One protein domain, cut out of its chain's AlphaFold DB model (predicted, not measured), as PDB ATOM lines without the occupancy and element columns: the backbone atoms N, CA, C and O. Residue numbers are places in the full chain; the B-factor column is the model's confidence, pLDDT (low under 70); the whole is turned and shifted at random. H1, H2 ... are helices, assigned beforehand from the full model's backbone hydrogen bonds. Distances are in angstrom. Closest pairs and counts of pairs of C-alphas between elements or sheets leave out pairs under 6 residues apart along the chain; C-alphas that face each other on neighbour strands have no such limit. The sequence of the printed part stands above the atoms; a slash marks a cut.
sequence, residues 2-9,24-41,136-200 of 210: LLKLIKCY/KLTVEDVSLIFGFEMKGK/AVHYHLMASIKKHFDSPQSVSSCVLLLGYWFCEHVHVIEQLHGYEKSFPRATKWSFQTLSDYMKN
ATOM      1  N   LEU A   2     109.189 137.340  82.739       91.38
ATOM      2  CA  LEU A   2     109.920 136.785  83.898       91.38
ATOM      3  C   LEU A   2     110.689 135.488  83.606       91.38
ATOM      4  O   LEU A   2     111.818 135.333  84.048       91.38
ATOM      5  N   LEU A   3     110.119 134.590  82.796       92.38
ATOM      6  CA  LEU A   3     110.811 133.370  82.366       92.38
ATOM      7  C   LEU A   3     112.113 133.661  81.600       92.38
ATOM      8  O   LEU A   3     113.060 132.893  81.722       92.38
ATOM      9  N   LYS A   4     112.170 134.758  80.827       92.00
ATOM     10  CA  LYS A   4     113.403 135.183  80.146       92.00
ATOM     11  C   LYS A   4     114.467 135.561  81.187       92.00
ATOM     12  O   LYS A   4     115.576 135.066  81.095       92.00
ATOM     13  N   LEU A   5     114.096 136.328  82.217       93.69
ATOM     14  CA  LEU A   5     115.009 136.722  83.301       93.69
ATOM     15  C   LEU A   5     115.534 135.515  84.090       93.69
ATOM     16  O   LEU A   5     116.717 135.446  84.387       93.69
ATOM     17  N   ILE A   6     114.678 134.533  84.396       95.62
ATOM     18  CA  ILE A   6     115.103 133.312  85.102       95.62
ATOM     19  C   ILE A   6     116.127 132.530  84.267       95.62
ATOM     20  O   ILE A   6     117.102 132.032  84.818       95.62
ATOM     21  N   LYS A   7     115.929 132.445  82.945       95.12
ATOM     22  CA  LYS A   7     116.851 131.760  82.023       95.12
ATOM     23  C   LYS A   7     118.227 132.419  81.925       95.12
ATOM     24  O   LYS A   7     119.163 131.755  81.504       95.12
ATOM     25  N   CYS A   8     118.348 133.686  82.312       94.62
ATOM     26  CA  CYS A   8     119.628 134.388  82.363       94.62
ATOM     27  C   CYS A   8     120.470 134.010  83.579       94.62
ATOM     28  O   CYS A   8     121.620 134.427  83.660       94.62
ATOM     29  N   TYR A   9     119.920 133.269  84.543       97.00
ATOM     30  CA  TYR A   9     120.705 132.801  85.673       97.00
ATOM     31  C   TYR A   9     121.808 131.849  85.193       97.00
ATOM     32  O   TYR A   9     121.547 130.868  84.504       97.00
ATOM     33  N   LYS A  24     124.418 140.013  90.476       96.12
ATOM     34  CA  LYS A  24     123.864 139.185  91.557       96.12
ATOM     35  C   LYS A  24     122.604 139.822  92.125       96.12
ATOM     36  O   LYS A  24     122.594 141.014  92.402       96.12
ATOM     37  N   LEU A  25     121.584 139.002  92.366       97.19
ATOM     38  CA  LEU A  25     120.465 139.387  93.218       97.19
ATOM     39  C   LEU A  25     120.901 139.257  94.680       97.19
ATOM     40  O   LEU A  25     121.244 138.163  95.136       97.19
ATOM     41  N   THR A  26     120.871 140.358  95.419       97.25
ATOM     42  CA  THR A  26     121.289 140.441  96.822       97.25
ATOM     43  C   THR A  26     120.090 140.567  97.762       97.25
ATOM     44  O   THR A  26     118.958 140.802  97.343       97.25
ATOM     45  N   VAL A  27     120.328 140.408  99.065       97.69
ATOM     46  CA  VAL A  27     119.304 140.673 100.088       97.69
ATOM     47  C   VAL A  27     118.965 142.167 100.155       97.69
ATOM     48  O   VAL A  27     117.811 142.523 100.394       97.69
ATOM     49  N   GLU A  28     119.945 143.036  99.897       97.50
ATOM     50  CA  GLU A  28     119.751 144.485  99.842       97.50
ATOM     51  C   GLU A  28     118.793 144.878  98.712       97.50
ATOM     52  O   GLU A  28     117.886 145.673  98.947       97.50
ATOM     53  N   ASP A  29     118.894 144.243  97.536       97.38
ATOM     54  CA  ASP A  29     117.921 144.438  96.453       97.38
ATOM     55  C   ASP A  29     116.495 144.149  96.940       97.38
ATOM     56  O   ASP A  29     115.587 144.951  96.733       97.38
ATOM     57  N   VAL A  30     116.286 143.033  97.651       97.75
ATOM     58  CA  VAL A  30     114.964 142.675  98.199       97.75
ATOM     59  C   VAL A  30     114.469 143.721  99.196       97.75
ATOM     60  O   VAL A  30     113.295 144.102  99.163       97.75
ATOM     61  N   SER A  31     115.356 144.192 100.074       97.50
ATOM     62  CA  SER A  31     115.048 145.222 101.064       97.50
ATOM     63  C   SER A  31     114.644 146.536 100.396       97.50
ATOM     64  O   SER A  31     113.595 147.090 100.720       97.50
ATOM     65  N   LEU A  32     115.405 147.001  99.405       97.25
ATOM     66  CA  LEU A  32     115.137 148.254  98.701       97.25
ATOM     67  C   LEU A  32     113.876 148.180  97.832       97.25
ATOM     68  O   LEU A  32     113.082 149.125  97.807       97.25
ATOM     69  N   ILE A  33     113.671 147.059  97.138       97.06
ATOM     70  CA  ILE A  33     112.548 146.867  96.217       97.06
ATOM     71  C   ILE A  33     111.226 146.757  96.968       97.06
ATOM     72  O   ILE A  33     110.270 147.425  96.579       97.06
ATOM     73  N   PHE A  34     111.151 145.944  98.025       96.00
ATOM     74  CA  PHE A  34     109.893 145.692  98.742       96.00
ATOM     75  C   PHE A  34     109.748 146.449 100.061       96.00
ATOM     76  O   PHE A  34     108.662 146.456 100.637       96.00
ATOM     77  N   GLY A  35     110.803 147.104 100.538       95.56
ATOM     78  CA  GLY A  35     110.805 147.783 101.831       95.56
ATOM     79  C   GLY A  35     110.869 146.829 103.018       95.56
ATOM     80  O   GLY A  35     110.431 147.180 104.110       95.56
ATOM     81  N   PHE A  36     111.371 145.608 102.817       95.25
ATOM     82  CA  PHE A  36     111.516 144.641 103.899       95.25
ATOM     83  C   PHE A  36     112.746 144.922 104.751       95.25
ATOM     84  O   PHE A  36     113.810 145.270 104.238       95.25
ATOM     85  N   GLU A  37     112.611 144.688 106.055       91.12
ATOM     86  CA  GLU A  37     113.721 144.805 106.990       91.12
ATOM     87  C   GLU A  37     114.792 143.742 106.689       91.12
ATOM     88  O   GLU A  37     114.518 142.543 106.523       91.12
ATOM     89  N   MET A  38     116.037 144.205 106.586       92.88
ATOM     90  CA  MET A  38     117.197 143.348 106.352       92.88
ATOM     91  C   MET A  38     117.804 142.864 107.671       92.88
ATOM     92  O   MET A  38     118.382 141.779 107.720       92.88
ATOM     93  N   LYS A  39     117.667 143.648 108.743       90.56
ATOM     94  CA  LYS A  39     118.123 143.273 110.080       90.56
ATOM     95  C   LYS A  39     117.138 142.304 110.738       90.56
ATOM     96  O   LYS A  39     115.984 142.184 110.347       90.56
ATOM     97  N   GLY A  40     117.612 141.604 111.759       92.38
ATOM     98  CA  GLY A  40     116.783 140.711 112.561       92.38
ATOM     99  C   GLY A  40     117.024 139.228 112.299       92.38
ATOM    100  O   GLY A  40     118.025 138.815 111.710       92.38
ATOM    101  N   LYS A  41     116.110 138.412 112.813       93.38
ATOM    102  CA  LYS A  41     116.210 136.957 112.862       93.38
ATOM    103  C   LYS A  41     116.080 136.350 111.465       93.38
ATOM    104  O   LYS A  41     115.097 136.586 110.761       93.38
ATOM    105  N   ALA A 136     114.414 136.018 103.987       95.94
ATOM    106  CA  ALA A 136     113.442 134.955 103.758       95.94
ATOM    107  C   ALA A 136     113.024 134.848 102.280       95.94
ATOM    108  O   ALA A 136     113.021 133.752 101.713       95.94
ATOM    109  N   VAL A 137     112.694 135.983 101.656       96.88
ATOM    110  CA  VAL A 137     112.286 136.063 100.245       96.88
ATOM    111  C   VAL A 137     113.460 135.762  99.314       96.88
ATOM    112  O   VAL A 137     113.307 134.954  98.397       96.88
ATOM    113  N   HIS A 138     114.636 136.347  99.577       97.81
ATOM    114  CA  HIS A 138     115.857 136.090  98.803       97.81
ATOM    115  C   HIS A 138     116.214 134.601  98.793       97.81
ATOM    116  O   HIS A 138     116.336 134.001  97.724       97.81
ATOM    117  N   TYR A 139     116.285 133.987  99.979       96.75
ATOM    118  CA  TYR A 139     116.614 132.574 100.132       96.75
ATOM    119  C   TYR A 139     115.648 131.688  99.347       96.75
ATOM    120  O   TYR A 139     116.081 130.819  98.593       96.75
ATOM    121  N   HIS A 140     114.337 131.907  99.490       95.38
ATOM    122  CA  HIS A 140     113.335 131.089  98.809       95.38
ATOM    123  C   HIS A 140     113.400 131.214  97.284       95.38
ATOM    124  O   HIS A 140     113.302 130.195  96.594       95.38
ATOM    125  N   LEU A 141     113.583 132.430  96.760       97.19
ATOM    126  CA  LEU A 141     113.685 132.645  95.321       97.19
ATOM    127  C   LEU A 141     114.949 131.997  94.761       97.19
ATOM    128  O   LEU A 141     114.855 131.190  93.836       97.19
ATOM    129  N   MET A 142     116.111 132.278  95.353       97.62
ATOM    130  CA  MET A 142     117.381 131.726  94.883       97.62
ATOM    131  C   MET A 142     117.430 130.205  95.030       97.62
ATOM    132  O   MET A 142     117.870 129.521  94.108       97.62
ATOM    133  N   ALA A 143     116.914 129.645  96.130       95.88
ATOM    134  CA  ALA A 143     116.798 128.196  96.292       95.88
ATOM    135  C   ALA A 143     115.899 127.577  95.210       95.88
ATOM    136  O   ALA A 143     116.230 126.522  94.669       95.88
ATOM    137  N   SER A 144     114.788 128.233  94.854       96.06
ATOM    138  CA  SER A 144     113.919 127.758  93.776       96.06
ATOM    139  C   SER A 144     114.584 127.844  92.402       96.06
ATOM    140  O   SER A 144     114.411 126.918  91.616       96.06
ATOM    141  N   ILE A 145     115.315 128.921  92.099       97.19
ATOM    142  CA  ILE A 145     116.034 129.084  90.824       97.19
ATOM    143  C   ILE A 145     117.116 128.012  90.694       97.19
ATOM    144  O   ILE A 145     117.137 127.279  89.712       97.19
ATOM    145  N   LYS A 146     117.948 127.844  91.729       96.31
ATOM    146  CA  LYS A 146     119.025 126.842  91.756       96.31
ATOM    147  C   LYS A 146     118.494 125.416  91.622       96.31
ATOM    148  O   LYS A 146     119.084 124.605  90.915       96.31
ATOM    149  N   LYS A 147     117.366 125.110  92.271       95.75
ATOM    150  CA  LYS A 147     116.714 123.794  92.185       95.75
ATOM    151  C   LYS A 147     116.138 123.502  90.796       95.75
ATOM    152  O   LYS A 147     116.113 122.347  90.389       95.75
ATOM    153  N   HIS A 148     115.649 124.523  90.098       95.69
ATOM    154  CA  HIS A 148     114.938 124.395  88.824       95.69
ATOM    155  C   HIS A 148     115.714 125.009  87.657       95.69
ATOM    156  O   HIS A 148     115.108 125.499  86.707       95.69
ATOM    157  N   PHE A 149     117.046 124.963  87.723       92.31
ATOM    158  CA  PHE A 149     117.937 125.506  86.701       92.31
ATOM    159  C   PHE A 149     117.626 124.950  85.303       92.31
ATOM    160  O   PHE A 149     117.374 125.713  84.375       92.31
ATOM    161  N   ASP A 150     117.522 123.623  85.184       93.50
ATOM    162  CA  ASP A 150     117.211 122.936  83.920       93.50
ATOM    163  C   ASP A 150     115.716 122.996  83.550       93.50
ATOM    164  O   ASP A 150     115.304 122.598  82.462       93.50
ATOM    165  N   SER A 151     114.877 123.506  84.455       95.25
ATOM    166  CA  SER A 151     113.430 123.631  84.269       95.25
ATOM    167  C   SER A 151     112.907 125.001  84.738       95.25
ATOM    168  O   SER A 151     112.110 125.049  85.682       95.25
ATOM    169  N   PRO A 152     113.308 126.129  84.119       94.00
ATOM    170  CA  PRO A 152     112.988 127.480  84.604       94.00
ATOM    171  C   PRO A 152     111.490 127.761  84.815       94.00
ATOM    172  O   PRO A 152     111.110 128.547  85.680       94.00
ATOM    173  N   GLN A 153     110.617 127.088  84.062       93.44
ATOM    174  CA  GLN A 153     109.157 127.142  84.197       93.44
ATOM    175  C   GLN A 153     108.629 126.584  85.530       93.44
ATOM    176  O   GLN A 153     107.492 126.861  85.902       93.44
ATOM    177  N   SER A 154     109.432 125.785  86.233       94.12
ATOM    178  CA  SER A 154     109.095 125.173  87.521       94.12
ATOM    179  C   SER A 154     109.553 126.007  88.719       94.12
ATOM    180  O   SER A 154     109.270 125.636  89.860       94.12
ATOM    181  N   VAL A 155     110.242 127.133  88.490       94.38
ATOM    182  CA  VAL A 155     110.577 128.076  89.560       94.38
ATOM    183  C   VAL A 155     109.286 128.569  90.210       94.38
ATOM    184  O   VAL A 155     108.400 129.112  89.554       94.38
ATOM    185  N   SER A 156     109.182 128.367  91.520       86.88
ATOM    186  CA  SER A 156     107.988 128.660  92.301       86.88
ATOM    187  C   SER A 156     108.382 129.380  93.592       86.88
ATOM    188  O   SER A 156     108.719 128.782  94.612       86.88
ATOM    189  N   SER A 157     108.454 130.708  93.479       90.94
ATOM    190  CA  SER A 157     108.741 131.661  94.556       90.94
ATOM    191  C   SER A 157     108.424 133.091  94.071       90.94
ATOM    192  O   SER A 157     107.725 133.250  93.069       90.94
ATOM    193  N   CYS A 158     108.920 134.129  94.751       95.31
ATOM    194  CA  CYS A 158     108.694 135.545  94.448       95.31
ATOM    195  C   CYS A 158     109.358 135.998  93.130       95.31
ATOM    196  O   CYS A 158     110.238 136.850  93.110       95.31
ATOM    197  N   VAL A 159     108.937 135.447  91.991       94.25
ATOM    198  CA  VAL A 159     109.499 135.760  90.664       94.25
ATOM    199  C   VAL A 159     109.247 137.206  90.229       94.25
ATOM    200  O   VAL A 159     109.983 137.722  89.394       94.25
ATOM    201  N   LEU A 160     108.246 137.880  90.810       93.75
ATOM    202  CA  LEU A 160     107.985 139.308  90.585       93.75
ATOM    203  C   LEU A 160     109.179 140.180  90.995       93.75
ATOM    204  O   LEU A 160     109.434 141.188  90.339       93.75
ATOM    205  N   LEU A 161     109.934 139.763  92.020       96.69
ATOM    206  CA  LEU A 161     111.157 140.435  92.462       96.69
ATOM    207  C   LEU A 161     112.143 140.626  91.308       96.69
ATOM    208  O   LEU A 161     112.700 141.708  91.174       96.69
ATOM    209  N   LEU A 162     112.301 139.621  90.438       96.00
ATOM    210  CA  LEU A 162     113.225 139.701  89.303       96.00
ATOM    211  C   LEU A 162     112.845 140.806  88.319       96.00
ATOM    212  O   LEU A 162     113.732 141.409  87.733       96.00
ATOM    213  N   GLY A 163     111.552 141.081  88.131       94.75
ATOM    214  CA  GLY A 163     111.115 142.152  87.234       94.75
ATOM    215  C   GLY A 163     111.502 143.533  87.760       94.75
ATOM    216  O   GLY A 163     112.071 144.327  87.022       94.75
ATOM    217  N   TYR A 164     111.251 143.798  89.044       95.44
ATOM    218  CA  TYR A 164     111.646 145.065  89.671       95.44
ATOM    219  C   TYR A 164     113.162 145.207  89.792       95.44
ATOM    220  O   TYR A 164     113.703 146.270  89.516       95.44
ATOM    221  N   TRP A 165     113.841 144.123  90.163       96.06
ATOM    222  CA  TRP A 165     115.296 144.071  90.228       96.06
ATOM    223  C   TRP A 165     115.923 144.351  88.863       96.06
ATOM    224  O   TRP A 165     116.842 145.155  88.765       96.06
ATOM    225  N   PHE A 166     115.373 143.782  87.791       94.38
ATOM    226  CA  PHE A 166     115.833 144.081  86.441       94.38
ATOM    227  C   PHE A 166     115.709 145.572  86.104       94.38
ATOM    228  O   PHE A 166     116.670 146.137  85.601       94.38
ATOM    229  N   CYS A 167     114.597 146.239  86.439       93.06
ATOM    230  CA  CYS A 167     114.473 147.688  86.223       93.06
ATOM    231  C   CYS A 167     115.476 148.523  87.035       93.06
ATOM    232  O   CYS A 167     115.941 149.550  86.556       93.06
ATOM    233  N   GLU A 168     115.811 148.111  88.262       91.00
ATOM    234  CA  GLU A 168     116.778 148.839  89.101       91.00
ATOM    235  C   GLU A 168     118.208 148.765  88.546       91.00
ATOM    236  O   GLU A 168     118.971 149.716  88.688       91.00
ATOM    237  N   HIS A 169     118.568 147.649  87.909       87.94
ATOM    238  CA  HIS A 169     119.914 147.423  87.364       87.94
ATOM    239  C   HIS A 169     120.020 147.768  85.873       87.94
ATOM    240  O   HIS A 169     121.116 147.903  85.316       87.94
ATOM    241  N   VAL A 170     118.879 147.945  85.210       84.25
ATOM    242  CA  VAL A 170     118.789 148.154  83.771       84.25
ATOM    243  C   VAL A 170     117.760 149.237  83.439       84.25
ATOM    244  O   VAL A 170     116.556 149.059  83.615       84.25
ATOM    245  N   HIS A 171     118.231 150.338  82.855       81.00
ATOM    246  CA  HIS A 171     117.422 151.492  82.454       81.00
ATOM    247  C   HIS A 171     116.689 151.248  81.118       81.00
ATOM    248  O   HIS A 171     116.869 151.973  80.144       81.00
ATOM    249  N   VAL A 172     115.873 150.190  81.046       84.25
ATOM    250  CA  VAL A 172     115.089 149.837  79.838       84.25
ATOM    251  C   VAL A 172     113.751 150.557  79.737       84.25
ATOM    252  O   VAL A 172     113.164 150.630  78.658       84.25
ATOM    253  N   ILE A 173     113.242 151.039  80.867       90.19
ATOM    254  CA  ILE A 173     111.994 151.786  80.960       90.19
ATOM    255  C   ILE A 173     112.210 152.987  81.871       90.19
ATOM    256  O   ILE A 173     113.026 152.936  82.788       90.19
ATOM    257  N   GLU A 174     111.443 154.045  81.637       91.69
ATOM    258  CA  GLU A 174     111.420 155.203  82.524       91.69
ATOM    259  C   GLU A 174     110.700 154.878  83.838       91.69
ATOM    260  O   GLU A 174     109.758 154.072  83.883       91.69
ATOM    261  N   GLN A 175     111.134 155.538  84.911       93.69
ATOM    262  CA  GLN A 175     110.424 155.511  86.186       93.69
ATOM    263  C   GLN A 175     109.065 156.211  86.050       93.69
ATOM    264  O   GLN A 175     108.865 157.102  85.223       93.69
ATOM    265  N   LEU A 176     108.102 155.802  86.873       93.19
ATOM    266  CA  LEU A 176     106.791 156.433  86.936       93.19
ATOM    267  C   LEU A 176     106.926 157.879  87.417       93.19
ATOM    268  O   LEU A 176     107.462 158.130  88.497       93.19
ATOM    269  N   HIS A 177     106.373 158.806  86.632       93.69
ATOM    270  CA  HIS A 177     106.432 160.233  86.925       93.69
ATOM    271  C   HIS A 177     105.898 160.544  88.332       93.69
ATOM    272  O   HIS A 177     104.749 160.229  88.656       93.69
ATOM    273  N   GLY A 178     106.711 161.217  89.148       94.06
ATOM    274  CA  GLY A 178     106.388 161.597  90.526       94.06
ATOM    275  C   GLY A 178     106.686 160.518  91.572       94.06
ATOM    276  O   GLY A 178     106.507 160.765  92.766       94.06
ATOM    277  N   TYR A 179     107.154 159.339  91.155       93.06
ATOM    278  CA  TYR A 179     107.547 158.242  92.039       93.06
ATOM    279  C   TYR A 179     109.061 158.027  92.073       93.06
ATOM    280  O   TYR A 179     109.523 157.134  92.768       93.06
ATOM    281  N   GLU A 180     109.880 158.844  91.422       92.69
ATOM    282  CA  GLU A 180     111.322 158.609  91.239       92.69
ATOM    283  C   GLU A 180     112.085 158.493  92.576       92.69
ATOM    284  O   GLU A 180     113.058 157.746  92.725       92.69
ATOM    285  N   LYS A 181     111.592 159.196  93.601       93.19
ATOM    286  CA  LYS A 181     112.132 159.202  94.973       93.19
ATOM    287  C   LYS A 181     111.331 158.341  95.955       93.19
ATOM    288  O   LYS A 181     111.594 158.385  97.153       93.19
ATOM    289  N   SER A 182     110.353 157.580  95.472       93.88
ATOM    290  CA  SER A 182     109.481 156.760  96.312       93.88
ATOM    291  C   SER A 182     110.215 155.576  96.949       93.88
ATOM    292  O   SER A 182     111.207 155.051  96.429       93.88
ATOM    293  N   PHE A 183     109.689 155.156  98.097       94.00
ATOM    294  CA  PHE A 183     110.060 153.934  98.791       94.00
ATOM    295  C   PHE A 183     108.774 153.241  99.270       94.00
ATOM    296  O   PHE A 183     107.904 153.926  99.813       94.00
ATOM    297  N   PRO A 184     108.624 151.917  99.086       95.75
ATOM    298  CA  PRO A 184     109.599 150.968  98.536       95.75
ATOM    299  C   PRO A 184     109.816 151.128  97.020       95.75
ATOM    300  O   PRO A 184     108.925 151.592  96.304       95.75
ATOM    301  N   ARG A 185     111.006 150.766  96.511       95.75
ATOM    302  CA  ARG A 185     111.405 151.090  95.123       95.75
ATOM    303  C   ARG A 185     110.582 150.374  94.051       95.75
ATOM    304  O   ARG A 185     110.504 150.863  92.931       95.75
ATOM    305  N   ALA A 186     109.880 149.287  94.380       94.56
ATOM    306  CA  ALA A 186     108.928 148.658  93.459       94.56
ATOM    307  C   ALA A 186     107.850 149.634  92.944       94.56
ATOM    308  O   ALA A 186     107.324 149.444  91.852       94.56
ATOM    309  N   THR A 187     107.537 150.696  93.695       94.62
ATOM    310  CA  THR A 187     106.544 151.706  93.291       94.62
ATOM    311  C   THR A 187     107.031 152.651  92.188       94.62
ATOM    312  O   THR A 187     106.216 153.332  91.572       94.62
ATOM    313  N   LYS A 188     108.332 152.643  91.873       95.25
ATOM    314  CA  LYS A 188     108.920 153.431  90.780       95.25
ATOM    315  C   LYS A 188     108.617 152.862  89.401       95.25
ATOM    316  O   LYS A 188     108.767 153.570  88.412       95.25
ATOM    317  N   TRP A 189     108.229 151.592  89.312       95.06
ATOM    318  CA  TRP A 189     108.262 150.850  88.055       95.06
ATOM    319  C   TRP A 189     106.887 150.316  87.662       95.06
ATOM    320  O   TRP A 189     106.181 149.693  88.456       95.06
ATOM    321  N   SER A 190     106.535 150.484  86.386       93.44
ATOM    322  CA  SER A 190     105.347 149.866  85.798       93.44
ATOM    323  C   SER A 190     105.671 148.468  85.281       93.44
ATOM    324  O   SER A 190     106.346 148.295  84.263       93.44
ATOM    325  N   PHE A 191     105.128 147.449  85.948       89.31
ATOM    326  CA  PHE A 191     105.289 146.061  85.510       89.31
ATOM    327  C   PHE A 191     104.640 145.799  84.142       89.31
ATOM    328  O   PHE A 191     105.113 144.958  83.379       89.31
ATOM    329  N   GLN A 192     103.578 146.542  83.810       91.00
ATOM    330  CA  GLN A 192     102.938 146.481  82.497       91.00
ATOM    331  C   GLN A 192     103.882 147.001  81.408       91.00
ATOM    332  O   GLN A 192     104.121 146.300  80.429       91.00
ATOM    333  N   THR A 193     104.487 148.172  81.624       92.56
ATOM    334  CA  THR A 193     105.443 148.776  80.684       92.56
ATOM    335  C   THR A 193     106.661 147.878  80.486       92.56
ATOM    336  O   THR A 193     107.073 147.642  79.351       92.56
ATOM    337  N   LEU A 194     107.192 147.297  81.571       91.56
ATOM    338  CA  LEU A 194     108.283 146.326  81.479       91.56
ATOM    339  C   LEU A 194     107.872 145.088  80.665       91.56
ATOM    340  O   LEU A 194     108.623 144.618  79.809       91.56
ATOM    341  N   SER A 195     106.671 144.558  80.914       89.94
ATOM    342  CA  SER A 195     106.140 143.403  80.187       89.94
ATOM    343  C   SER A 195     106.028 143.683  78.692       89.94
ATOM    344  O   SER A 195     106.423 142.837  77.889       89.94
ATOM    345  N   ASP A 196     105.555 144.874  78.320       90.75
ATOM    346  CA  ASP A 196     105.421 145.296  76.928       90.75
ATOM    347  C   ASP A 196     106.781 145.483  76.244       90.75
ATOM    348  O   ASP A 196     106.977 144.948  75.150       90.75
ATOM    349  N   TYR A 197     107.754 146.111  76.915       87.69
ATOM    350  CA  TYR A 197     109.136 146.214  76.428       87.69
ATOM    351  C   TYR A 197     109.736 144.826  76.137       87.69
ATOM    352  O   TYR A 197     110.268 144.550  75.060       87.69
ATOM    353  N   MET A 198     109.574 143.897  77.082       87.00
ATOM    354  CA  MET A 198     110.193 142.571  77.036       87.00
ATOM    355  C   MET A 198     109.517 141.588  76.069       87.00
ATOM    356  O   MET A 198     110.043 140.485  75.863       87.00
ATOM    357  N   LYS A 199     108.362 141.922  75.475       85.31
ATOM    358  CA  LYS A 199     107.715 141.074  74.454       85.31
ATOM    359  C   LYS A 199     108.585 140.947  73.204       85.31
ATOM    360  O   LYS A 199     108.768 139.831  72.726       85.31
ATOM    361  N   ASN A 200     109.198 142.046  72.764       79.00
ATOM    362  CA  ASN A 200     109.862 142.139  71.458       79.00
ATOM    363  C   ASN A 200     111.389 142.305  71.531       79.00
ATOM    364  O   ASN A 200     112.025 142.535  70.509       79.00
TER     365      ASN A 200
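This is residues 2 to 9, 24 to 41 and 136 to 200 of the 210 residues of the protein "PMD domain-containing protein" of Thalictrum thalictroides (UniProt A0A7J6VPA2). A flat slab of crossed short helices has H4 in its middle, with H2 on one side of H4 and H1 and H6 on the other, each of the three nearly at right angles to it. The longest helix, H3, meets H2 near its own beginning, while short H5 packs on H2; a long loop, residues 170 to 184, runs between H4 and H5. The printed part has 91 residues with six named helices, H1 to H6 in order along the chain, and no named strand; its class is all helix. The whole is compact, with a radius of gyration of the C-alphas of 13.5 A, and spans 41 by 39 by 17 A.

H1, residues 2 to 7, touches H4, residues 160 to 169, about perpendicular at 75 degrees; the closest C-alphas, those of Leu 2 and Gly 163, are 6.4 A apart. H1 is close to but not clearly touching H3, residues 136 to 147: the closest C-alphas, those of Ile 6 and Ile 145, are 7.2 A apart. H2, residues 27 to 34, touches H4 about perpendicular at 77 degrees, with the C-alphas of Asp 29 and Trp 165 closest at 6.8 A. H2 and H3 only just touch, with 3 pairs of C-alphas within 8 A, through residues 137 to 138 of H3 alone; the closest C-alphas, those of Val 27 and His 138, are 5.9 A apart. H2 also touches H5, residues 185 to 188, where the C-alphas of Ile 33 and Arg 185 are closest at 4.5 A. H4 touches H6, residues 191 to 199, about perpendicular at 79 degrees, with the C-alphas of Gly 163 and Phe 191 closest at 7.2 A. H3 and H6 are apart. Every O i to N i+4 pair is within hydrogen-bond range in H1, H2, H3, H4 and H6; H5 is too short for such a pair.

H1 begins at C-alpha 2, (109.920, 136.785, 83.898). H2 measures 10.8 A from first to last C-alpha, H3 16.4 A, H4 14.8 A and H6 12.4 A. H4 begins at C-alpha 160, (107.985, 139.308, 90.585), and H6 ends at C-alpha 199, (107.715, 141.074, 74.454).

The two C-alphas farthest apart, those of Lys 41 and Asn 200, are 42.2 A apart. Residues 10 to 23 and 42 to 135 are not printed; the C-alphas across these cuts are 9.2 A apart for 9 and 24, and 9.7 A for 41 and 136. Of the links printed whole, H3 to H4 and H4 to H5 are long and H5 to H6 is tight. The mean pLDDT of the printed part is 93.5, and no printed residue is under 70.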